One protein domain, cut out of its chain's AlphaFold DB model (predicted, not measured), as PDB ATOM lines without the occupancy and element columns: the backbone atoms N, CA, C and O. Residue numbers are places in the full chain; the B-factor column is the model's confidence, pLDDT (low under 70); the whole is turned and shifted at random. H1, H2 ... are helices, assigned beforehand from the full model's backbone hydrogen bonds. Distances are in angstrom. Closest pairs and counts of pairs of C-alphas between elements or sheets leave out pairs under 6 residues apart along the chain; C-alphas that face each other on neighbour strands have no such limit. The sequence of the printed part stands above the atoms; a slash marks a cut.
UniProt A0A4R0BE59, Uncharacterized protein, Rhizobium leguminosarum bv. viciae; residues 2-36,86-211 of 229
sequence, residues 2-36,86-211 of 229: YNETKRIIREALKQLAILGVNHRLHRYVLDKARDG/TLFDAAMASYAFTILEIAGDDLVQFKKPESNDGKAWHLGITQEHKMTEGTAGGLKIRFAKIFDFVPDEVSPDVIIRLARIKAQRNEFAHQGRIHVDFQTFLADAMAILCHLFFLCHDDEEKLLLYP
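AT A GLANCE: This is residues 2 to 36 and 86 to 211 of the 229 residues of an uncharacterized protein of Rhizobium leguminosarum bv. viciae (UniProt A0A4R0BE59). Long helix H1 runs side by side with H2 and H6 in a three-helix bundle; H5 crosses H2 and H6 on the side away from H1, and H4 and short H3 pack beyond. Residues 31 to 36 stick out. The printed part has 161 residues with six named helices, H1 to H6 in order, and no named strand: all helix, compact, radius of gyration of the C-alphas 16.3 A, spans 54 by 33 by 28 A.

IN THESE COORDINATES: H1, residues 2 to 35, runs 49.2 A from C-alpha 2 at (14.934, 14.498, -45.142). H2 is 87 to 111, 36.1 A; H3 121 to 124; H4 133 to 147; H5 156 to 174, 26.7 A; H6 182 to 200, 26.9 A, ending at (21.121, 10.494, -44.175).

HOW THE PARTS SIT: H1 touches H2, opposite ways at a shallow tilt of 1 degrees, closest C-alphas Ala 12 and Ile 99, 6.1 A. H5 and H6 form a hairpin, closest C-alphas Val 158 and Ile 192, 5.4 A. H4 touches H5, about perpendicular at 86 degrees, closest C-alphas Ala 136 and Pro 156, 5.2 A. H3 touches H2, closest C-alphas Asp 105 and Trp 121, 6.1 A. Every O i to N i+4 pair is within hydrogen-bond range in H1, H2, H5 and H6, and 8 of 11 in H4; H3 is too short for one.

THE WHOLE: Residues 37 to 85 are not printed; C-alphas 36 and 86 are 18.2 A apart. No link printed whole is long. Residue 2 and residues 116 to 118 have pLDDT under 70.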
ATOM      1  N   TYR A   2      13.631  13.855 -44.905       60.72
ATOM      2  CA  TYR A   2      14.934  14.498 -45.142       60.72
ATOM      3  C   TYR A   2      15.117  15.897 -44.530       60.72
ATOM      4  O   TYR A   2      16.193  16.219 -44.049       60.72
ATOM      5  N   ASN A   3      14.078  16.732 -44.488       80.81
ATOM      6  CA  ASN A   3      14.247  18.116 -44.031       80.81
ATOM      7  C   ASN A   3      14.675  18.222 -42.550       80.81
ATOM      8  O   ASN A   3      15.463  19.090 -42.189       80.81
ATOM      9  N   GLU A   4      14.219  17.300 -41.698       92.31
ATOM     10  CA  GLU A   4      14.497  17.369 -40.262       92.31
ATOM     11  C   GLU A   4      15.907  16.884 -39.912       92.31
ATOM     12  O   GLU A   4      16.625  17.553 -39.173       92.31
ATOM     13  N   THR A   5      16.366  15.779 -40.507       93.31
ATOM     14  CA  THR A   5      17.755  15.327 -40.334       93.31
ATOM     15  C   THR A   5      18.747  16.322 -40.946       93.31
ATOM     16  O   THR A   5      19.799  16.556 -40.352       93.31
ATOM     17  N   LYS A   6      18.406  16.986 -42.071       94.12
ATOM     18  CA  LYS A   6      19.186  18.132 -42.594       94.12
ATOM     19  C   LYS A   6      19.255  19.254 -41.558       94.12
ATOM     20  O   LYS A   6      20.344  19.753 -41.286       94.12
ATOM     21  N   ARG A   7      18.118  19.633 -40.966       95.62
ATOM     22  CA  ARG A   7      18.036  20.698 -39.954       95.62
ATOM     23  C   ARG A   7      18.903  20.396 -38.729       95.62
ATOM     24  O   ARG A   7      19.710  21.247 -38.367       95.62
ATOM     25  N   ILE A   8      18.771  19.205 -38.133       96.94
ATOM     26  CA  ILE A   8      19.531  18.785 -36.939       96.94
ATOM     27  C   ILE A   8      21.039  18.904 -37.196       96.94
ATOM     28  O   ILE A   8      21.758  19.564 -36.448       96.94
ATOM     29  N   ILE A   9      21.512  18.317 -38.300       97.38
ATOM     30  CA  ILE A   9      22.946  18.253 -38.596       97.38
ATOM     31  C   ILE A   9      23.509  19.630 -38.956       97.38
ATOM     32  O   ILE A   9      24.568  20.010 -38.456       97.38
ATOM     33  N   ARG A  10      22.808  20.405 -39.796       96.94
ATOM     34  CA  ARG A  10      23.258  21.752 -40.181       96.94
ATOM     35  C   ARG A  10      23.303  22.695 -38.983       96.94
ATOM     36  O   ARG A  10      24.234  23.488 -38.886       96.94
ATOM     37  N   GLU A  11      22.342  22.603 -38.069       97.75
ATOM     38  CA  GLU A  11      22.341  23.421 -36.857       97.75
ATOM     39  C   GLU A  11      23.517  23.059 -35.939       97.75
ATOM     40  O   GLU A  11      24.253  23.944 -35.507       97.75
ATOM     41  N   ALA A  12      23.783  21.766 -35.731       98.50
ATOM     42  CA  ALA A  12      24.937  21.317 -34.954       98.50
ATOM     43  C   ALA A  12      26.274  21.761 -35.581       98.50
ATOM     44  O   ALA A  12      27.138  22.303 -34.893       98.50
ATOM     45  N   LEU A  13      26.432  21.616 -36.901       98.50
ATOM     46  CA  LEU A  13      27.615  22.090 -37.628       98.50
ATOM     47  C   LEU A  13      27.791  23.609 -37.526       98.50
ATOM     48  O   LEU A  13      28.907  24.086 -37.316       98.50
ATOM     49  N   LYS A  14      26.698  24.375 -37.622       98.19
ATOM     50  CA  LYS A  14      26.708  25.826 -37.411       98.19
ATOM     51  C   LYS A  14      27.174  26.182 -36.001       98.19
ATOM     52  O   LYS A  14      28.037  27.047 -35.857       98.19
ATOM     53  N   GLN A  15      26.653  25.508 -34.978       98.50
ATOM     54  CA  GLN A  15      27.068  25.729 -33.592       98.50
ATOM     55  C   GLN A  15      28.549  25.395 -33.381       98.50
ATOM     56  O   GLN A  15      29.261  26.189 -32.772       98.50
ATOM     57  N   LEU A  16      29.045  24.288 -33.946       98.56
ATOM     58  CA  LEU A  16      30.470  23.941 -33.900       98.56
ATOM     59  C   LEU A  16      31.348  24.964 -34.639       98.56
ATOM     60  O   LEU A  16      32.428  25.306 -34.159       98.56
ATOM     61  N   ALA A  17      30.901  25.492 -35.780       98.12
ATOM     62  CA  ALA A  17      31.641  26.514 -36.524       98.12
ATOM     63  C   ALA A  17      31.739  27.830 -35.738       98.12
ATOM     64  O   ALA A  17      32.822  28.413 -35.629       98.12
ATOM     65  N   ILE A  18      30.634  28.258 -35.121       98.12
ATOM     66  CA  ILE A  18      30.606  29.407 -34.204       98.12
ATOM     67  C   ILE A  18      31.515  29.149 -32.997       98.12
ATOM     68  O   ILE A  18      32.302  30.020 -32.622       98.12
ATOM     69  N   LEU A  19      31.471  27.944 -32.422       98.00
ATOM     70  CA  LEU A  19      32.329  27.555 -31.306       98.00
ATOM     71  C   LEU A  19      33.818  27.627 -31.669       98.00
ATOM     72  O   LEU A  19      34.617  28.120 -30.875       98.00
ATOM     73  N   GLY A  20      34.185  27.201 -32.879       97.81
ATOM     74  CA  GLY A  20      35.547  27.311 -33.399       97.81
ATOM     75  C   GLY A  20      36.038  28.757 -33.498       97.81
ATOM     76  O   GLY A  20      37.168  29.049 -33.106       97.81
ATOM     77  N   VAL A  21      35.188  29.679 -33.960       97.00
ATOM     78  CA  VAL A  21      35.511  31.118 -33.978       97.00
ATOM     79  C   VAL A  21      35.630  31.675 -32.560       97.00
ATOM     80  O   VAL A  21      36.602  32.373 -32.265       97.00
ATOM     81  N   ASN A  22      34.712  31.318 -31.658       96.00
ATOM     82  CA  ASN A  22      34.775  31.731 -30.255       96.00
ATOM     83  C   ASN A  22      36.055  31.248 -29.569       96.00
ATOM     84  O   ASN A  22      36.685  32.021 -28.847       96.00
ATOM     85  N   HIS A  23      36.471  30.003 -29.813       95.75
ATOM     86  CA  HIS A  23      37.735  29.470 -29.304       95.75
ATOM     87  C   HIS A  23      38.922  30.301 -29.786       95.75
ATOM     88  O   HIS A  23      39.714  30.755 -28.963       95.75
ATOM     89  N   ARG A  24      38.999  30.586 -31.092       95.25
ATOM     90  CA  ARG A  24      40.074  31.408 -31.675       95.25
ATOM     91  C   ARG A  24      40.115  32.817 -31.092       95.25
ATOM     92  O   ARG A  24      41.199  33.306 -30.789       95.25
ATOM     93  N   LEU A  25      38.957  33.450 -30.901       94.19
ATOM     94  CA  LEU A  25      38.866  34.777 -30.289       94.19
ATOM     95  C   LEU A  25      39.402  34.771 -28.851       94.19
ATOM     96  O   LEU A  25      40.218  35.619 -28.495       94.19
ATOM     97  N   HIS A  26      38.991  33.800 -28.034       92.19
ATOM     98  CA  HIS A  26      39.460  33.700 -26.650       92.19
ATOM     99  C   HIS A  26      40.945  33.347 -26.574       92.19
ATOM    100  O   HIS A  26      41.662  33.948 -25.780       92.19
ATOM    101  N   ARG A  27      41.432  32.437 -27.427       91.06
ATOM    102  CA  ARG A  27      42.867  32.144 -27.538       91.06
ATOM    103  C   ARG A  27      43.661  33.388 -27.904       91.06
ATOM    104  O   ARG A  27      44.637  33.670 -27.229       91.06
ATOM    105  N   TYR A  28      43.202  34.175 -28.877       92.12
ATOM    106  CA  TYR A  28      43.845  35.441 -29.231       92.12
ATOM    107  C   TYR A  28      43.961  36.389 -28.029       92.12
ATOM    108  O   TYR A  28      45.029  36.952 -27.792       92.12
ATOM    109  N   VAL A  29      42.889  36.538 -27.242       90.69
ATOM    110  CA  VAL A  29      42.902  37.376 -26.031       90.69
ATOM    111  C   VAL A  29      43.862  36.817 -24.976       90.69
ATOM    112  O   VAL A  29      44.671  37.575 -24.448       90.69
ATOM    113  N   LEU A  30      43.816  35.511 -24.701       89.62
ATOM    114  CA  LEU A  30      44.680  34.852 -23.715       89.62
ATOM    115  C   LEU A  30      46.157  34.890 -24.114       89.62
ATOM    116  O   LEU A  30      47.009  35.190 -23.283       89.62
ATOM    117  N   ASP A  31      46.467  34.622 -25.381       90.31
ATOM    118  CA  ASP A  31      47.832  34.641 -25.900       90.31
ATOM    119  C   ASP A  31      48.393  36.072 -25.870       90.31
ATOM    120  O   ASP A  31      49.499  36.281 -25.374       90.31
ATOM    121  N   LYS A  32      47.597  37.077 -26.267       91.44
ATOM    122  CA  LYS A  32      47.975  38.493 -26.139       91.44
ATOM    123  C   LYS A  32      48.211  38.892 -24.679       91.44
ATOM    124  O   LYS A  32      49.187  39.578 -24.382       91.44
ATOM    125  N   ALA A  33      47.328  38.466 -23.777       90.56
ATOM    126  CA  ALA A  33      47.436  38.721 -22.345       90.56
ATOM    127  C   ALA A  33      48.675  38.049 -21.735       90.56
ATOM    128  O   ALA A  33      49.338  38.641 -20.892       90.56
ATOM    129  N   ARG A  34      49.029  36.842 -22.187       89.38
ATOM    130  CA  ARG A  34      50.241  36.129 -21.766       89.38
ATOM    131  C   ARG A  34      51.508  36.834 -22.245       89.38
ATOM    132  O   ARG A  34      52.442  37.004 -21.463       89.38
ATOM    133  N   ASP A  35      51.542  37.254 -23.507       91.31
ATOM    134  CA  ASP A  35      52.707  37.924 -24.091       91.31
ATOM    135  C   ASP A  35      52.926  39.312 -23.457       91.31
ATOM    136  O   ASP A  35      54.062  39.714 -23.198       91.31
ATOM    137  N   GLY A  36      51.833  40.015 -23.142       92.50
ATOM    138  CA  GLY A  36      51.805  41.319 -22.474       92.50
ATOM    139  C   GLY A  36      51.429  41.259 -20.991       92.50
ATOM    140  O   GLY A  36      50.761  42.170 -20.508       92.50
ATOM    141  N   THR A  86      45.387  25.289 -19.840       80.88
ATOM    142  CA  THR A  86      44.715  24.651 -20.984       80.88
ATOM    143  C   THR A  86      43.287  24.220 -20.648       80.88
ATOM    144  O   THR A  86      42.602  23.645 -21.494       80.88
ATOM    145  N   LEU A  87      42.803  24.525 -19.437       85.81
ATOM    146  CA  LEU A  87      41.427  24.276 -19.005       85.81
ATOM    147  C   LEU A  87      40.390  24.807 -20.000       85.81
ATOM    148  O   LEU A  87      39.364  24.163 -20.224       85.81
ATOM    149  N   PHE A  88      40.668  25.950 -20.634       88.75
ATOM    150  CA  PHE A  88      39.784  26.519 -21.648       88.75
ATOM    151  C   PHE A  88      39.608  25.591 -22.861       88.75
ATOM    152  O   PHE A  88      38.488  25.406 -23.332       88.75
ATOM    153  N   ASP A  89      40.680  24.944 -23.329       91.56
ATOM    154  CA  ASP A  89      40.620  24.030 -24.475       91.56
ATOM    155  C   ASP A  89      39.792  22.782 -24.135       91.56
ATOM    156  O   ASP A  89      38.936  22.366 -24.921       91.56
ATOM    157  N   ALA A  90      39.973  22.230 -22.930       92.44
ATOM    158  CA  ALA A  90      39.175  21.110 -22.434       92.44
ATOM    159  C   ALA A  90      37.689  21.475 -22.263       92.44
ATOM    160  O   ALA A  90      36.814  20.692 -22.638       92.44
ATOM    161  N   ALA A  91      37.385  22.671 -21.747       92.38
ATOM    162  CA  ALA A  91      36.011  23.153 -21.603       92.38
ATOM    163  C   ALA A  91      35.315  23.303 -22.967       92.38
ATOM    164  O   ALA A  91      34.189  22.832 -23.149       92.38
ATOM    165  N   MET A  92      36.007  23.888 -23.949       94.94
ATOM    166  CA  MET A  92      35.479  24.046 -25.307       94.94
ATOM    167  C   MET A  92      35.306  22.689 -26.004       94.94
ATOM    168  O   MET A  92      34.284  22.469 -26.653       94.94
ATOM    169  N   ALA A  93      36.238  21.745 -25.821       95.81
ATOM    170  CA  ALA A  93      36.108  20.378 -26.333       95.81
ATOM    171  C   ALA A  93      34.925  19.630 -25.699       95.81
ATOM    172  O   ALA A  93      34.171  18.951 -26.397       95.81
ATOM    173  N   SER A  94      34.709  19.795 -24.390       95.19
ATOM    174  CA  SER A  94      33.538  19.244 -23.703       95.19
ATOM    175  C   SER A  94      32.239  19.771 -24.307       95.19
ATOM    176  O   SER A  94      31.327  18.988 -24.563       95.19
ATOM    177  N   TYR A  95      32.160  21.073 -24.581       96.69
ATOM    178  CA  TYR A  95      30.970  21.664 -25.186       96.69
ATOM    179  C   TYR A  95      30.773  21.228 -26.648       96.69
ATOM    180  O   TYR A  95      29.654  20.911 -27.047       96.69
ATOM    181  N   ALA A  96      31.855  21.109 -27.428       98.12
ATOM    182  CA  ALA A  96      31.808  20.550 -28.782       98.12
ATOM    183  C   ALA A  96      31.269  19.108 -28.788       98.12
ATOM    184  O   ALA A  96      30.439  18.755 -29.627       98.12
ATOM    185  N   PHE A  97      31.699  18.287 -27.823       97.25
ATOM    186  CA  PHE A  97      31.176  16.934 -27.648       97.25
ATOM    187  C   PHE A  97      29.687  16.942 -27.306       97.25
ATOM    188  O   PHE A  97      28.945  16.164 -27.889       97.25
ATOM    189  N   THR A  98      29.239  17.835 -26.420       97.25
ATOM    190  CA  THR A  98      27.816  17.978 -26.079       97.25
ATOM    191  C   THR A  98      26.963  18.324 -27.301       97.25
ATOM    192  O   THR A  98      25.908  17.726 -27.481       97.25
ATOM    193  N   ILE A  99      27.419  19.234 -28.171       98.38
ATOM    194  CA  ILE A  99      26.706  19.566 -29.419       98.38
ATOM    195  C   ILE A  99      26.571  18.323 -30.314       98.38
ATOM    196  O   ILE A  99      25.489  18.038 -30.823       98.38
ATOM    197  N   LEU A 100      27.659  17.564 -30.480       98.25
ATOM    198  CA  LEU A 100      27.653  16.314 -31.244       98.25
ATOM    199  C   LEU A 100      26.750  15.241 -30.606       98.25
ATOM    200  O   LEU A 100      26.050  14.524 -31.320       98.25
ATOM    201  N   GLU A 101      26.784  15.110 -29.280       96.38
ATOM    202  CA  GLU A 101      25.994  14.143 -28.514       96.38
ATOM    203  C   GLU A 101      24.500  14.402 -28.712       96.38
ATOM    204  O   GLU A 101      23.802  13.508 -29.190       96.38
ATOM    205  N   ILE A 102      24.059  15.647 -28.493       96.56
ATOM    206  CA  ILE A 102      22.669  16.085 -28.692       96.56
ATOM    207  C   ILE A 102      22.224  15.851 -30.137       96.56
ATOM    208  O   ILE A 102      21.170  15.269 -30.367       96.56
ATOM    209  N   ALA A 103      23.036  16.241 -31.124       97.25
ATOM    210  CA  ALA A 103      22.686  16.049 -32.529       97.25
ATOM    211  C   ALA A 103      22.523  14.565 -32.894       97.25
ATOM    212  O   ALA A 103      21.618  14.203 -33.647       97.25
ATOM    213  N   GLY A 104      23.389  13.693 -32.370       95.62
ATOM    214  CA  GLY A 104      23.268  12.254 -32.579       95.62
ATOM    215  C   GLY A 104      22.049  11.654 -31.878       95.62
ATOM    216  O   GLY A 104      21.360  10.837 -32.489       95.62
ATOM    217  N   ASP A 105      21.737  12.086 -30.655       94.94
ATOM    218  CA  ASP A 105      20.534  11.653 -29.930       94.94
ATOM    219  C   ASP A 105      19.253  12.100 -30.653       94.94
ATOM    220  O   ASP A 105      18.363  11.277 -30.875       94.94
ATOM    221  N   ASP A 106      19.191  13.351 -31.122       94.62
ATOM    222  CA  ASP A 106      18.072  13.882 -31.912       94.62
ATOM    223  C   ASP A 106      17.885  13.095 -33.223       94.62
ATOM    224  O   ASP A 106      16.760  12.755 -33.606       94.62
ATOM    225  N   LEU A 107      18.984  12.748 -33.910       93.94
ATOM    226  CA  LEU A 107      18.943  11.916 -35.118       93.94
ATOM    227  C   LEU A 107      18.421  10.505 -34.833       93.94
ATOM    228  O   LEU A 107      17.605   9.990 -35.603       93.94
ATOM    229  N   VAL A 108      18.881   9.875 -33.748       92.44
ATOM    230  CA  VAL A 108      18.398   8.550 -33.333       92.44
ATOM    231  C   VAL A 108      16.925   8.620 -32.970       92.44
ATOM    232  O   VAL A 108      16.156   7.795 -33.453       92.44
ATOM    233  N   GLN A 109      16.503   9.612 -32.186       91.12
ATOM    234  CA  GLN A 109      15.105   9.790 -31.808       91.12
ATOM    235  C   GLN A 109      14.209   9.999 -33.034       91.12
ATOM    236  O   GLN A 109      13.108   9.453 -33.092       91.12
ATOM    237  N   PHE A 110      14.679  10.750 -34.029       90.31
ATOM    238  CA  PHE A 110      13.925  10.974 -35.257       90.31
ATOM    239  C   PHE A 110      13.816   9.711 -36.124       90.31
ATOM    240  O   PHE A 110      12.741   9.413 -36.646       90.31
ATOM    241  N   LYS A 111      14.910   8.954 -36.282       87.06
ATOM    242  CA  LYS A 111      14.930   7.740 -37.118       87.06
ATOM    243  C   LYS A 111      14.336   6.509 -36.435       87.06
ATOM    244  O   LYS A 111      13.746   5.663 -37.101       87.06
ATOM    245  N   LYS A 112      14.511   6.393 -35.120       87.00
ATOM    246  CA  LYS A 112      14.093   5.260 -34.282       87.00
ATOM    247  C   LYS A 112      13.371   5.759 -33.025       87.00
ATOM    248  O   LYS A 112      13.863   5.549 -31.914       87.00
ATOM    249  N   PRO A 113      12.179   6.366 -33.164       82.25
ATOM    250  CA  PRO A 113      11.450   6.947 -32.033       82.25
ATOM    251  C   PRO A 113      11.122   5.928 -30.931       82.25
ATOM    252  O   PRO A 113      11.037   6.292 -29.762       82.25
ATOM    253  N   GLU A 114      10.991   4.646 -31.286       80.12
ATOM    254  CA  GLU A 114      10.698   3.561 -30.343       80.12
ATOM    255  C   GLU A 114      11.944   2.958 -29.672       80.12
ATOM    256  O   GLU A 114      11.803   2.209 -28.708       80.12
ATOM    257  N   SER A 115      13.169   3.264 -30.128       70.81
ATOM    258  CA  SER A 115      14.395   2.666 -29.562       70.81
ATOM    259  C   SER A 115      14.995   3.462 -28.398       70.81
ATOM    260  O   SER A 115      16.176   3.289 -28.078       70.81
ATOM    261  N   ASN A 116      14.224   4.363 -27.788       57.66
ATOM    262  CA  ASN A 116      14.751   5.329 -26.833       57.66
ATOM    263  C   ASN A 116      14.879   4.747 -25.412       57.66
ATOM    264  O   ASN A 116      14.105   5.055 -24.510       57.66
ATOM    265  N   ASP A 117      15.902   3.917 -25.212       66.38
ATOM    266  CA  ASP A 117      16.301   3.392 -23.897       66.38
ATOM    267  C   ASP A 117      17.077   4.426 -23.043       66.38
ATOM    268  O   ASP A 117      17.644   4.065 -22.008       66.38
ATOM    269  N   GLY A 118      17.202   5.688 -23.482       67.25
ATOM    270  CA  GLY A 118      18.047   6.696 -22.820       67.25
ATOM    271  C   GLY A 118      19.547   6.370 -22.860       67.25
ATOM    272  O   GLY A 118      20.316   6.827 -22.014       67.25
ATOM    273  N   LYS A 119      19.976   5.530 -23.811       81.31
ATOM    274  CA  LYS A 119      21.382   5.156 -24.006       81.31
ATOM    275  C   LYS A 119      22.017   6.085 -25.032       81.31
ATOM    276  O   LYS A 119      21.502   6.190 -26.138       81.31
ATOM    277  N   ALA A 120      23.178   6.647 -24.695       87.06
ATOM    278  CA  ALA A 120      23.961   7.457 -25.624       87.06
ATOM    279  C   ALA A 120      24.229   6.693 -26.930       87.06
ATOM    280  O   ALA A 120      24.731   5.559 -26.904       87.06
ATOM    281  N   TRP A 121      23.951   7.329 -28.069       92.19
ATOM    282  CA  TRP A 121      24.067   6.713 -29.394       92.19
ATOM    283  C   TRP A 121      25.468   6.134 -29.648       92.19
ATOM    284  O   TRP A 121      25.622   5.056 -30.208       92.19
ATOM    285  N   HIS A 122      26.522   6.774 -29.145       92.31
ATOM    286  CA  HIS A 122      27.902   6.335 -29.351       92.31
ATOM    287  C   HIS A 122      28.380   5.240 -28.376       92.31
ATOM    288  O   HIS A 122      29.575   4.929 -28.349       92.31
ATOM    289  N   LEU A 123      27.523   4.681 -27.507       88.25
ATOM    290  CA  LEU A 123      27.925   3.745 -26.439       88.25
ATOM    291  C   LEU A 123      28.670   2.507 -26.966       88.25
ATOM    292  O   LEU A 123      29.627   2.057 -26.340       88.25
ATOM    293  N   GLY A 124      28.271   1.990 -28.131       85.44
ATOM    294  CA  GLY A 124      28.835   0.773 -28.728       85.44
ATOM    295  C   GLY A 124      30.259   0.901 -29.283       85.44
ATOM    296  O   GLY A 124      30.827  -0.117 -29.687       85.44
ATOM    297  N   ILE A 125      30.817   2.116 -29.309       91.19
ATOM    298  CA  ILE A 125      32.148   2.425 -29.846       91.19
ATOM    299  C   ILE A 125      33.155   2.561 -28.701       91.19
ATOM    300  O   ILE A 125      32.899   3.260 -27.716       91.19
ATOM    301  N   THR A 126      34.297   1.884 -28.808       90.31
ATOM    302  CA  THR A 126      35.357   1.916 -27.792       90.31
ATOM    303  C   THR A 126      36.048   3.281 -27.734       90.31
ATOM    304  O   THR A 126      35.987   4.070 -28.672       90.31
ATOM    305  N   GLN A 127      36.672   3.585 -26.594       89.06
ATOM    306  CA  GLN A 127      37.457   4.805 -26.397       89.06
ATOM    307  C   GLN A 127      38.924   4.480 -26.692       89.06
ATOM    308  O   GLN A 127      39.582   3.833 -25.878       89.06
ATOM    309  N   GLU A 128      39.429   4.869 -27.860       89.38
ATOM    310  CA  GLU A 128      40.777   4.495 -28.294       89.38
ATOM    311  C   GLU A 128      41.394   5.582 -29.179       89.38
ATOM    312  O   GLU A 128      40.852   5.924 -30.226       89.38
ATOM    313  N   HIS A 129      42.556   6.112 -28.778       86.94
ATOM    314  CA  HIS A 129      43.263   7.159 -29.533       86.94
ATOM    315  C   HIS A 129      43.761   6.690 -30.901       86.94
ATOM    316  O   HIS A 129      43.842   7.479 -31.839       86.94
ATOM    317  N   LYS A 130      44.140   5.411 -31.001       89.38
ATOM    318  CA  LYS A 130      44.772   4.809 -32.180       89.38
ATOM    319  C   LYS A 130      44.037   3.546 -32.614       89.38
ATOM    320  O   LYS A 130      44.623   2.471 -32.690       89.38
ATOM    321  N   MET A 131      42.747   3.692 -32.894       93.88
ATOM    322  CA  MET A 131      41.954   2.615 -33.473       93.88
ATOM    323  C   MET A 131      42.443   2.288 -34.889       93.88
ATOM    324  O   MET A 131      42.615   3.184 -35.715       93.88
ATOM    325  N   THR A 132      42.647   1.001 -35.172       93.56
ATOM    326  CA  THR A 132      42.993   0.537 -36.524       93.56
ATOM    327  C   THR A 132      41.759   0.476 -37.420       93.56
ATOM    328  O   THR A 132      40.647   0.256 -36.937       93.56
ATOM    329  N   GLU A 133      41.953   0.589 -38.733       92.38
ATOM    330  CA  GLU A 133      40.870   0.452 -39.713       92.38
ATOM    331  C   GLU A 133      40.169  -0.914 -39.624       92.38
ATOM    332  O   GLU A 133      38.946  -0.987 -39.683       92.38
ATOM    333  N   GLY A 134      40.919  -1.997 -39.376       92.44
ATOM    334  CA  GLY A 134      40.345  -3.332 -39.183       92.44
ATOM    335  C   GLY A 134      39.426  -3.413 -37.958       92.44
ATOM    336  O   GLY A 134      38.319  -3.951 -38.038       92.44
ATOM    337  N   THR A 135      39.843  -2.823 -36.832       93.19
ATOM    338  CA  THR A 135      39.008  -2.716 -35.623       93.19
ATOM    339  C   THR A 135      37.773  -1.853 -35.878       93.19
ATOM    340  O   THR A 135      36.663  -2.247 -35.513       93.19
ATOM    341  N   ALA A 136      37.948  -0.705 -36.538       93.75
ATOM    342  CA  ALA A 136      36.857   0.188 -36.911       93.75
ATOM    343  C   ALA A 136      35.842  -0.513 -37.829       93.75
ATOM    344  O   ALA A 136      34.639  -0.429 -37.591       93.75
ATOM    345  N   GLY A 137      36.313  -1.301 -38.799       92.25
ATOM    346  CA  GLY A 137      35.480  -2.110 -39.688       92.25
ATOM    347  C   GLY A 137      34.538  -3.052 -38.931       92.25
ATOM    348  O   GLY A 137      33.345  -3.105 -39.227       92.25
ATOM    349  N   GLY A 138      35.030  -3.716 -37.880       90.69
ATOM    350  CA  GLY A 138      34.207  -4.573 -37.016       90.69
ATOM    351  C   GLY A 138      33.144  -3.821 -36.199       90.69
ATOM    352  O   GLY A 138      32.140  -4.407 -35.787       90.69
ATOM    353  N   LEU A 139      33.330  -2.517 -35.979       94.25
ATOM    354  CA  LEU A 139      32.394  -1.664 -35.244       94.25
ATOM    355  C   LEU A 139      31.343  -0.991 -36.147       94.25
ATOM    356  O   LEU A 139      30.326  -0.529 -35.619       94.25
ATOM    357  N   LYS A 140      31.518  -1.008 -37.482       93.81
ATOM    358  CA  LYS A 140      30.560  -0.451 -38.465       93.81
ATOM    359  C   LYS A 140      29.149  -0.971 -38.265       93.81
ATOM    360  O   LYS A 140      28.207  -0.191 -38.229       93.81
ATOM    361  N   ILE A 141      29.005  -2.275 -38.036       92.00
ATOM    362  CA  ILE A 141      27.700  -2.920 -37.837       92.00
ATOM    363  C   ILE A 141      26.965  -2.318 -36.633       92.00
ATOM    364  O   ILE A 141      25.758  -2.085 -36.685       92.00
ATOM    365  N   ARG A 142      27.688  -2.043 -35.538       91.19
ATOM    366  CA  ARG A 142      27.094  -1.453 -34.331       91.19
ATOM    367  C   ARG A 142      26.677  -0.013 -34.583       91.19
ATOM    368  O   ARG A 142      25.555   0.336 -34.238       91.19
ATOM    369  N   PHE A 143      27.558   0.775 -35.201       93.56
ATOM    370  CA  PHE A 143      27.286   2.162 -35.578       93.56
ATOM    371  C   PHE A 143      26.065   2.263 -36.503       93.56
ATOM    372  O   PHE A 143      25.113   2.972 -36.202       93.56
ATOM    373  N   ALA A 144      26.051   1.484 -37.583       93.12
ATOM    374  CA  ALA A 144      24.976   1.464 -38.566       93.12
ATOM    375  C   ALA A 144      23.628   1.082 -37.940       93.12
ATOM    376  O   ALA A 144      22.615   1.739 -38.179       93.12
ATOM    377  N   LYS A 145      23.626   0.082 -37.047       91.81
ATOM    378  CA  LYS A 145      22.422  -0.361 -36.335       91.81
ATOM    379  C   LYS A 145      21.765   0.755 -35.518       91.81
ATOM    380  O   LYS A 145      20.542   0.740 -35.391       91.81
ATOM    381  N   ILE A 146      22.529   1.693 -34.961       91.31
ATOM    382  CA  ILE A 146      21.990   2.798 -34.153       91.31
ATOM    383  C   ILE A 146      21.124   3.731 -35.008       91.31
ATOM    384  O   ILE A 146      20.033   4.107 -34.595       91.31
ATOM    385  N   PHE A 147      21.567   4.027 -36.228       91.06
ATOM    386  CA  PHE A 147      20.936   5.008 -37.115       91.06
ATOM    387  C   PHE A 147      20.137   4.397 -38.278       91.06
ATOM    388  O   PHE A 147      19.637   5.134 -39.124       91.06
ATOM    389  N   ASP A 148      20.012   3.069 -38.320       91.19
ATOM    390  CA  ASP A 148      19.366   2.324 -39.412       91.19
ATOM    391  C   ASP A 148      20.054   2.451 -40.779       91.19
ATOM    392  O   ASP A 148      19.403   2.475 -41.817       91.19
ATOM    393  N   PHE A 149      21.383   2.543 -40.783       92.88
ATOM    394  CA  PHE A 149      22.164   2.566 -42.021       92.88
ATOM    395  C   PHE A 149      22.535   1.161 -42.495       92.88
ATOM    396  O   PHE A 149      22.585   0.211 -41.702       92.88
ATOM    397  N   VAL A 150      22.890   1.043 -43.776       93.62
ATOM    398  CA  VAL A 150      23.566  -0.147 -44.293       93.62
ATOM    399  C   VAL A 150      25.008  -0.137 -43.769       93.62
ATOM    400  O   VAL A 150      25.716   0.852 -43.956       93.62
ATOM    401  N   PRO A 151      25.490  -1.209 -43.104       94.00
ATOM    402  CA  PRO A 151      26.840  -1.228 -42.549       94.00
ATOM    403  C   PRO A 151      27.928  -0.899 -43.564       94.00
ATOM    404  O   PRO A 151      28.874  -0.209 -43.207       94.00
ATOM    405  N   ASP A 152      27.797  -1.347 -44.811       94.50
ATOM    406  CA  ASP A 152      28.823  -1.159 -45.838       94.50
ATOM    407  C   ASP A 152      29.025   0.312 -46.224       94.50
ATOM    408  O   ASP A 152      30.165   0.702 -46.470       94.50
ATOM    409  N   GLU A 153      27.984   1.141 -46.127       94.00
ATOM    410  CA  GLU A 153      28.019   2.584 -46.423       94.00
ATOM    411  C   GLU A 153      28.751   3.403 -45.347       94.00
ATOM    412  O   GLU A 153      29.227   4.509 -45.599       94.00
ATOM    413  N   VAL A 154      28.889   2.868 -44.131       95.62
ATOM    414  CA  VAL A 154      29.554   3.574 -43.028       95.62
ATOM    415  C   VAL A 154      31.072   3.557 -43.229       95.62
ATOM    416  O   VAL A 154      31.700   2.506 -43.137       95.62
ATOM    417  N   SER A 155      31.714   4.704 -43.449       95.12
ATOM    418  CA  SER A 155      33.187   4.752 -43.509       95.12
ATOM    419  C   SER A 155      33.823   4.346 -42.163       95.12
ATOM    420  O   SER A 155      33.370   4.830 -41.126       95.12
ATOM    421  N   PRO A 156      34.893   3.523 -42.124       95.44
ATOM    422  CA  PRO A 156      35.664   3.282 -40.899       95.44
ATOM    423  C   PRO A 156      36.170   4.570 -40.225       95.44
ATOM    424  O   PRO A 156      36.284   4.615 -38.998       95.44
ATOM    425  N   ASP A 157      36.408   5.634 -40.999       96.25
ATOM    426  CA  ASP A 157      36.929   6.906 -40.491       96.25
ATOM    427  C   ASP A 157      36.008   7.554 -39.459       96.25
ATOM    428  O   ASP A 157      36.494   8.079 -38.453       96.25
ATOM    429  N   VAL A 158      34.682   7.480 -39.640       96.69
ATOM    430  CA  VAL A 158      33.733   8.060 -38.670       96.69
ATOM    431  C   VAL A 158      33.883   7.407 -37.295       96.69
ATOM    432  O   VAL A 158      33.774   8.070 -36.264       96.69
ATOM    433  N   ILE A 159      34.203   6.114 -37.273       96.69
ATOM    434  CA  ILE A 159      34.371   5.330 -36.051       96.69
ATOM    435  C   ILE A 159      35.707   5.657 -35.396       96.69
ATOM    436  O   ILE A 159      35.746   5.859 -34.184       96.69
ATOM    437  N   ILE A 160      36.781   5.755 -36.185       97.12
ATOM    438  CA  ILE A 160      38.111   6.139 -35.693       97.12
ATOM    439  C   ILE A 160      38.051   7.527 -35.046       97.12
ATOM    440  O   ILE A 160      38.544   7.714 -33.931       97.12
ATOM    441  N   ARG A 161      37.408   8.492 -35.714       97.44
ATOM    442  CA  ARG A 161      37.219   9.851 -35.185       97.44
ATOM    443  C   ARG A 161      36.380   9.838 -33.913       97.44
ATOM    444  O   ARG A 161      36.788  10.433 -32.918       97.44
ATOM    445  N   LEU A 162      35.267   9.095 -33.898       97.00
ATOM    446  CA  LEU A 162      34.422   8.972 -32.709       97.00
ATOM    447  C   LEU A 162      35.175   8.341 -31.529       97.00
ATOM    448  O   LEU A 162      35.067   8.808 -30.396       97.00
ATOM    449  N   ALA A 163      35.972   7.303 -31.776       96.31
ATOM    450  CA  ALA A 163      36.792   6.665 -30.752       96.31
ATOM    451  C   ALA A 163      37.834   7.630 -30.166       96.31
ATOM    452  O   ALA A 163      38.017   7.656 -28.944       96.31
ATOM    453  N   ARG A 164      38.455   8.460 -31.015       95.94
ATOM    454  CA  ARG A 164      39.446   9.466 -30.614       95.94
ATOM    455  C   ARG A 164      38.840  10.568 -29.754       95.94
ATOM    456  O   ARG A 164      39.337  10.799 -28.653       95.94
ATOM    457  N   ILE A 165      37.740  11.191 -30.188       96.19
ATOM    458  CA  ILE A 165      37.087  12.241 -29.387       96.19
ATOM    459  C   ILE A 165      36.571  11.685 -28.058       96.19
ATOM    460  O   ILE A 165      36.660  12.354 -27.031       96.19
ATOM    461  N   LYS A 166      36.101  10.428 -28.032       94.62
ATOM    462  CA  LYS A 166      35.686   9.777 -26.785       94.62
ATOM    463  C   LYS A 166      36.869   9.509 -25.858       94.62
ATOM    464  O   LYS A 166      36.716   9.670 -24.649       94.62
ATOM    465  N   ALA A 167      38.022   9.108 -26.397       93.50
ATOM    466  CA  ALA A 167      39.243   8.938 -25.617       93.50
ATOM    467  C   ALA A 167      39.697  10.272 -25.008       93.50
ATOM    468  O   ALA A 167      39.862  10.352 -23.794       93.50
ATOM    469  N   GLN A 168      39.785  11.332 -25.820       93.06
ATOM    470  CA  GLN A 168      40.139  12.682 -25.364       93.06
ATOM    471  C   GLN A 168      39.151  13.210 -24.311       93.06
ATOM    472  O   GLN A 168      39.564  13.713 -23.268       93.06
ATOM    473  N   ARG A 169      37.842  13.011 -24.519       91.88
ATOM    474  CA  ARG A 169      36.805  13.366 -23.539       91.88
ATOM    475  C   ARG A 169      36.981  12.642 -22.215       91.88
ATOM    476  O   ARG A 169      36.864  13.248 -21.154       91.88
ATOM    477  N   ASN A 170      37.286  11.352 -22.263       90.12
ATOM    478  CA  ASN A 170      37.501  10.562 -21.060       90.12
ATOM    479  C   ASN A 170      38.751  11.012 -20.282       90.12
ATOM    480  O   ASN A 170      38.757  10.998 -19.052       90.12
ATOM    481  N   GLU A 171      39.795  11.447 -20.983       89.62
ATOM    482  CA  GLU A 171      41.027  11.955 -20.377       89.62
ATOM    483  C   GLU A 171      40.808  13.233 -19.563       89.62
ATOM    484  O   GLU A 171      41.203  13.275 -18.393       89.62
ATOM    485  N   PHE A 172      40.140  14.248 -20.117       87.31
ATOM    486  CA  PHE A 172      39.878  15.464 -19.342       87.31
ATOM    487  C   PHE A 172      38.770  15.267 -18.301       87.31
ATOM    488  O   PHE A 172      38.883  15.792 -17.195       87.31
ATOM    489  N   ALA A 173      37.736  14.470 -18.596       84.69
ATOM    490  CA  ALA A 173      36.605  14.283 -17.684       84.69
ATOM    491  C   ALA A 173      36.925  13.377 -16.483       84.69
ATOM    492  O   ALA A 173      36.364  13.573 -15.406       84.69
ATOM    493  N   HIS A 174      37.804  12.380 -16.647       83.06
ATOM    494  CA  HIS A 174      38.061  11.372 -15.608       83.06
ATOM    495  C   HIS A 174      39.516  11.289 -15.149       83.06
ATOM    496  O   HIS A 174      39.767  10.797 -14.052       83.06
ATOM    497  N   GLN A 175      40.477  11.743 -15.958       83.81
ATOM    498  CA  GLN A 175      41.906  11.639 -15.632       83.81
ATOM    499  C   GLN A 175      42.541  12.995 -15.300       83.81
ATOM    500  O   GLN A 175      43.731  13.045 -14.999       83.81
ATOM    501  N   GLY A 176      41.776  14.092 -15.368       77.12
ATOM    502  CA  GLY A 176      42.269  15.448 -15.110       77.12
ATOM    503  C   GLY A 176      43.298  15.937 -16.134       77.12
ATOM    504  O   GLY A 176      44.006  16.909 -15.877       77.12
ATOM    505  N   ARG A 177      43.414  15.273 -17.293       82.38
ATOM    506  CA  ARG A 177      44.301  15.714 -18.374       82.38
ATOM    507  C   ARG A 177      43.647  16.884 -19.094       82.38
ATOM    508  O   ARG A 177      42.808  16.692 -19.959       82.38
ATOM    509  N   ILE A 178      44.038  18.095 -18.724       77.50
ATOM    510  CA  ILE A 178      43.476  19.333 -19.279       77.50
ATOM    511  C   ILE A 178      44.055  19.720 -20.646       77.50
ATOM    512  O   ILE A 178      43.563  20.657 -21.266       77.50
ATOM    513  N   HIS A 179      45.101  19.043 -21.127       84.50
ATOM    514  CA  HIS A 179      45.683  19.339 -22.434       84.50
ATOM    515  C   HIS A 179      44.890  18.637 -23.539       84.50
ATOM    516  O   HIS A 179      44.925  17.411 -23.647       84.50
ATOM    517  N   VAL A 180      44.190  19.422 -24.355       88.69
ATOM    518  CA  VAL A 180      43.384  18.939 -25.479       88.69
ATOM    519  C   VAL A 180      43.756  19.732 -26.721       88.69
ATOM    520  O   VAL A 180      43.711  20.959 -26.713       88.69
ATOM    521  N   ASP A 181      44.073  19.037 -27.812       91.56
ATOM    522  CA  ASP A 181      44.130  19.670 -29.128       91.56
ATOM    523  C   ASP A 181      42.700  19.942 -29.608       91.56
ATOM    524  O   ASP A 181      42.055  19.101 -30.244       91.56
ATOM    525  N   PHE A 182      42.190  21.123 -29.254       94.38
ATOM    526  CA  PHE A 182      40.828  21.523 -29.585       94.38
ATOM    527  C   PHE A 182      40.585  21.599 -31.099       94.38
ATOM    528  O   PHE A 182      39.484  21.287 -31.540       94.38
ATOM    529  N   GLN A 183      41.579  21.981 -31.911       95.06
ATOM    530  CA  GLN A 183      41.375  22.096 -33.361       95.06
ATOM    531  C   GLN A 183      41.154  20.716 -33.983       95.06
ATOM    532  O   GLN A 183      40.197  20.531 -34.740       95.06
ATOM    533  N   THR A 184      41.972  19.731 -33.603       95.69
ATOM    534  CA  THR A 184      41.772  18.339 -34.030       95.69
ATOM    535  C   THR A 184      40.455  17.775 -33.492       95.69
ATOM    536  O   THR A 184      39.705  17.156 -34.246       95.69
ATOM    537  N   PHE A 185      40.123  18.043 -32.221       97.12
ATOM    538  CA  PHE A 185      38.859  17.611 -31.612       97.12
ATOM    539  C   PHE A 185      37.640  18.160 -32.371       97.12
ATOM    540  O   PHE A 185      36.712  17.419 -32.700       97.12
ATOM    541  N   LEU A 186      37.643  19.463 -32.666       98.19
ATOM    542  CA  LEU A 186      36.564  20.146 -33.374       98.19
ATOM    543  C   LEU A 186      36.412  19.615 -34.802       98.19
ATOM    544  O   LEU A 186      35.291  19.354 -35.238       98.19
ATOM    545  N   ALA A 187      37.528  19.424 -35.511       98.12
ATOM    546  CA  ALA A 187      37.528  18.862 -36.857       98.12
ATOM    547  C   ALA A 187      36.953  17.438 -36.879       98.12
ATOM    548  O   ALA A 187      36.153  17.117 -37.756       98.12
ATOM    549  N   ASP A 188      37.302  16.601 -35.897       98.31
ATOM    550  CA  ASP A 188      36.743  15.255 -35.773       98.31
ATOM    551  C   ASP A 188      35.232  15.287 -35.484       98.31
ATOM    552  O   ASP A 188      34.480  14.549 -36.122       98.31
ATOM    553  N   ALA A 189      34.766  16.173 -34.596       98.50
ATOM    554  CA  ALA A 189      33.339  16.335 -34.306       98.50
ATOM    555  C   ALA A 189      32.537  16.789 -35.542       98.50
ATOM    556  O   ALA A 189      31.490  16.213 -35.849       98.50
ATOM    557  N   MET A 190      33.048  17.774 -36.289       98.62
ATOM    558  CA  MET A 190      32.434  18.224 -37.542       98.62
ATOM    559  C   MET A 190      32.433  17.123 -38.603       98.62
ATOM    560  O   MET A 190      31.406  16.888 -39.233       98.62
ATOM    561  N   ALA A 191      33.550  16.413 -38.776       98.31
ATOM    562  CA  ALA A 191      33.650  15.325 -39.746       98.31
ATOM    563  C   ALA A 191      32.639  14.209 -39.454       98.31
ATOM    564  O   ALA A 191      32.019  13.691 -40.381       98.31
ATOM    565  N   ILE A 192      32.414  13.871 -38.178       98.44
ATOM    566  CA  ILE A 192      31.390  12.893 -37.791       98.44
ATOM    567  C   ILE A 192      29.994  13.358 -38.214       98.44
ATOM    568  O   ILE A 192      29.248  12.575 -38.801       98.44
ATOM    569  N   LEU A 193      29.650  14.626 -37.981       98.31
ATOM    570  CA  LEU A 193      28.373  15.191 -38.427       98.31
ATOM    571  C   LEU A 193      28.247  15.219 -39.956       98.31
ATOM    572  O   LEU A 193      27.181  14.899 -40.473       98.31
ATOM    573  N   CYS A 194      29.319  15.532 -40.686       98.00
ATOM    574  CA  CYS A 194      29.326  15.463 -42.149       98.00
ATOM    575  C   CYS A 194      29.111  14.027 -42.651       98.00
ATOM    576  O   CYS A 194      28.313  13.812 -43.558       98.00
ATOM    577  N   HIS A 195      29.745  13.025 -42.034       96.94
ATOM    578  CA  HIS A 195      29.472  11.622 -42.360       96.94
ATOM    579  C   HIS A 195      28.007  11.254 -42.096       96.94
ATOM    580  O   HIS A 195      27.377  10.619 -42.936       96.94
ATOM    581  N   LEU A 196      27.446  11.680 -40.960       96.19
ATOM    582  CA  LEU A 196      26.028  11.469 -40.660       96.19
ATOM    583  C   LEU A 196      25.110  12.187 -41.658       96.19
ATOM    584  O   LEU A 196      24.039  11.662 -41.957       96.19
ATOM    585  N   PHE A 197      25.519  13.345 -42.186       96.50
ATOM    586  CA  PHE A 197      24.781  14.064 -43.225       96.50
ATOM    587  C   PHE A 197      24.675  13.211 -44.484       96.50
ATOM    588  O   PHE A 197      23.567  12.865 -44.875       96.50
ATOM    589  N   PHE A 198      25.804  12.799 -45.060       95.94
ATOM    590  CA  PHE A 198      25.806  12.025 -46.305       95.94
ATOM    591  C   PHE A 198      25.180  10.633 -46.147       95.94
ATOM    592  O   PHE A 198      24.525  10.151 -47.059       95.94
ATOM    593  N   LEU A 199      25.273  10.014 -44.964       94.56
ATOM    594  CA  LEU A 199      24.541   8.773 -44.678       94.56
ATOM    595  C   LEU A 199      23.017   8.980 -44.593       94.56
ATOM    596  O   LEU A 199      22.249   8.046 -44.800       94.56
ATOM    597  N   CYS A 200      22.550  10.178 -44.227       93.50
ATOM    598  CA  CYS A 200      21.121  10.494 -44.175       93.50
ATOM    599  C   CYS A 200      20.548  11.005 -45.503       93.50
ATOM    600  O   CYS A 200      19.321  11.028 -45.622       93.50
ATOM    601  N   HIS A 201      21.404  11.447 -46.425       91.62
ATOM    602  CA  HIS A 201      21.057  12.161 -47.656       91.62
ATOM    603  C   HIS A 201      21.945  11.645 -48.789       91.62
ATOM    604  O   HIS A 201      22.936  12.271 -49.152       91.62
ATOM    605  N   ASP A 202      21.606  10.463 -49.296       86.81
ATOM    606  CA  ASP A 202      22.302   9.781 -50.392       86.81
ATOM    607  C   ASP A 202      22.174  10.515 -51.738       86.81
ATOM    608  O   ASP A 202      22.973  10.295 -52.646       86.81
ATOM    609  N   ASP A 203      21.193  11.411 -51.849       88.69
ATOM    610  CA  ASP A 203      20.963  12.304 -52.983       88.69
ATOM    611  C   ASP A 203      21.843  13.567 -52.975       88.69
ATOM    612  O   ASP A 203      21.894  14.287 -53.973       88.69
ATOM    613  N   GLU A 204      22.528  13.857 -51.867       90.56
ATOM    614  CA  GLU A 204      23.333  15.067 -51.704       90.56
ATOM    615  C   GLU A 204      24.818  14.785 -51.943       90.56
ATOM    616  O   GLU A 204      25.472  14.072 -51.187       90.56
ATOM    617  N   GLU A 205      25.395  15.432 -52.951       89.56
ATOM    618  CA  GLU A 205      26.833  15.332 -53.232       89.56
ATOM    619  C   GLU A 205      27.663  16.346 -52.432       89.56
ATOM    620  O   GLU A 205      28.878  16.199 -52.287       89.56
ATOM    621  N   LYS A 206      27.027  17.412 -51.931       89.69
ATOM    622  CA  LYS A 206      27.718  18.575 -51.364       89.69
ATOM    623  C   LYS A 206      27.044  19.071 -50.091       89.69
ATOM    624  O   LYS A 206      25.825  19.131 -49.979       89.69
ATOM    625  N   LEU A 207      27.866  19.524 -49.148       90.81
ATOM    626  CA  LEU A 207      27.422  20.212 -47.939       90.81
ATOM    627  C   LEU A 207      28.149  21.550 -47.815       90.81
ATOM    628  O   LEU A 207      29.253  21.624 -47.282       90.81
ATOM    629  N   LEU A 208      27.510  22.622 -48.287       90.31
ATOM    630  CA  LEU A 208      28.000  23.985 -48.085       90.31
ATOM    631  C   LEU A 208      27.410  24.567 -46.794       90.31
ATOM    632  O   LEU A 208      26.182  24.649 -46.624       90.31
ATOM    633  N   LEU A 209      28.289  24.960 -45.873       90.88
ATOM    634  CA  LEU A 209      27.919  25.607 -44.621       90.88
ATOM    635  C   LEU A 209      28.989  26.617 -44.211       90.88
ATOM    636  O   LEU A 209      30.109  26.255 -43.866       90.88
ATOM    637  N   TYR A 210      28.600  27.887 -44.195       92.31
ATOM    638  CA  TYR A 210      29.379  28.977 -43.628       92.31
ATOM    639  C   TYR A 210      28.406  29.905 -42.896       92.31
ATOM    640  O   TYR A 210      27.563  30.528 -43.539       92.31
ATOM    641  N   PRO A 211      28.416  29.938 -41.553       91.62
ATOM    642  CA  PRO A 211      27.352  30.590 -40.795       91.62
ATOM    643  C   PRO A 211      27.573  32.092 -40.590       91.62
ATOM    644  O   PRO A 211      26.847  32.697 -39.804       91.62
TER     645      PRO A 211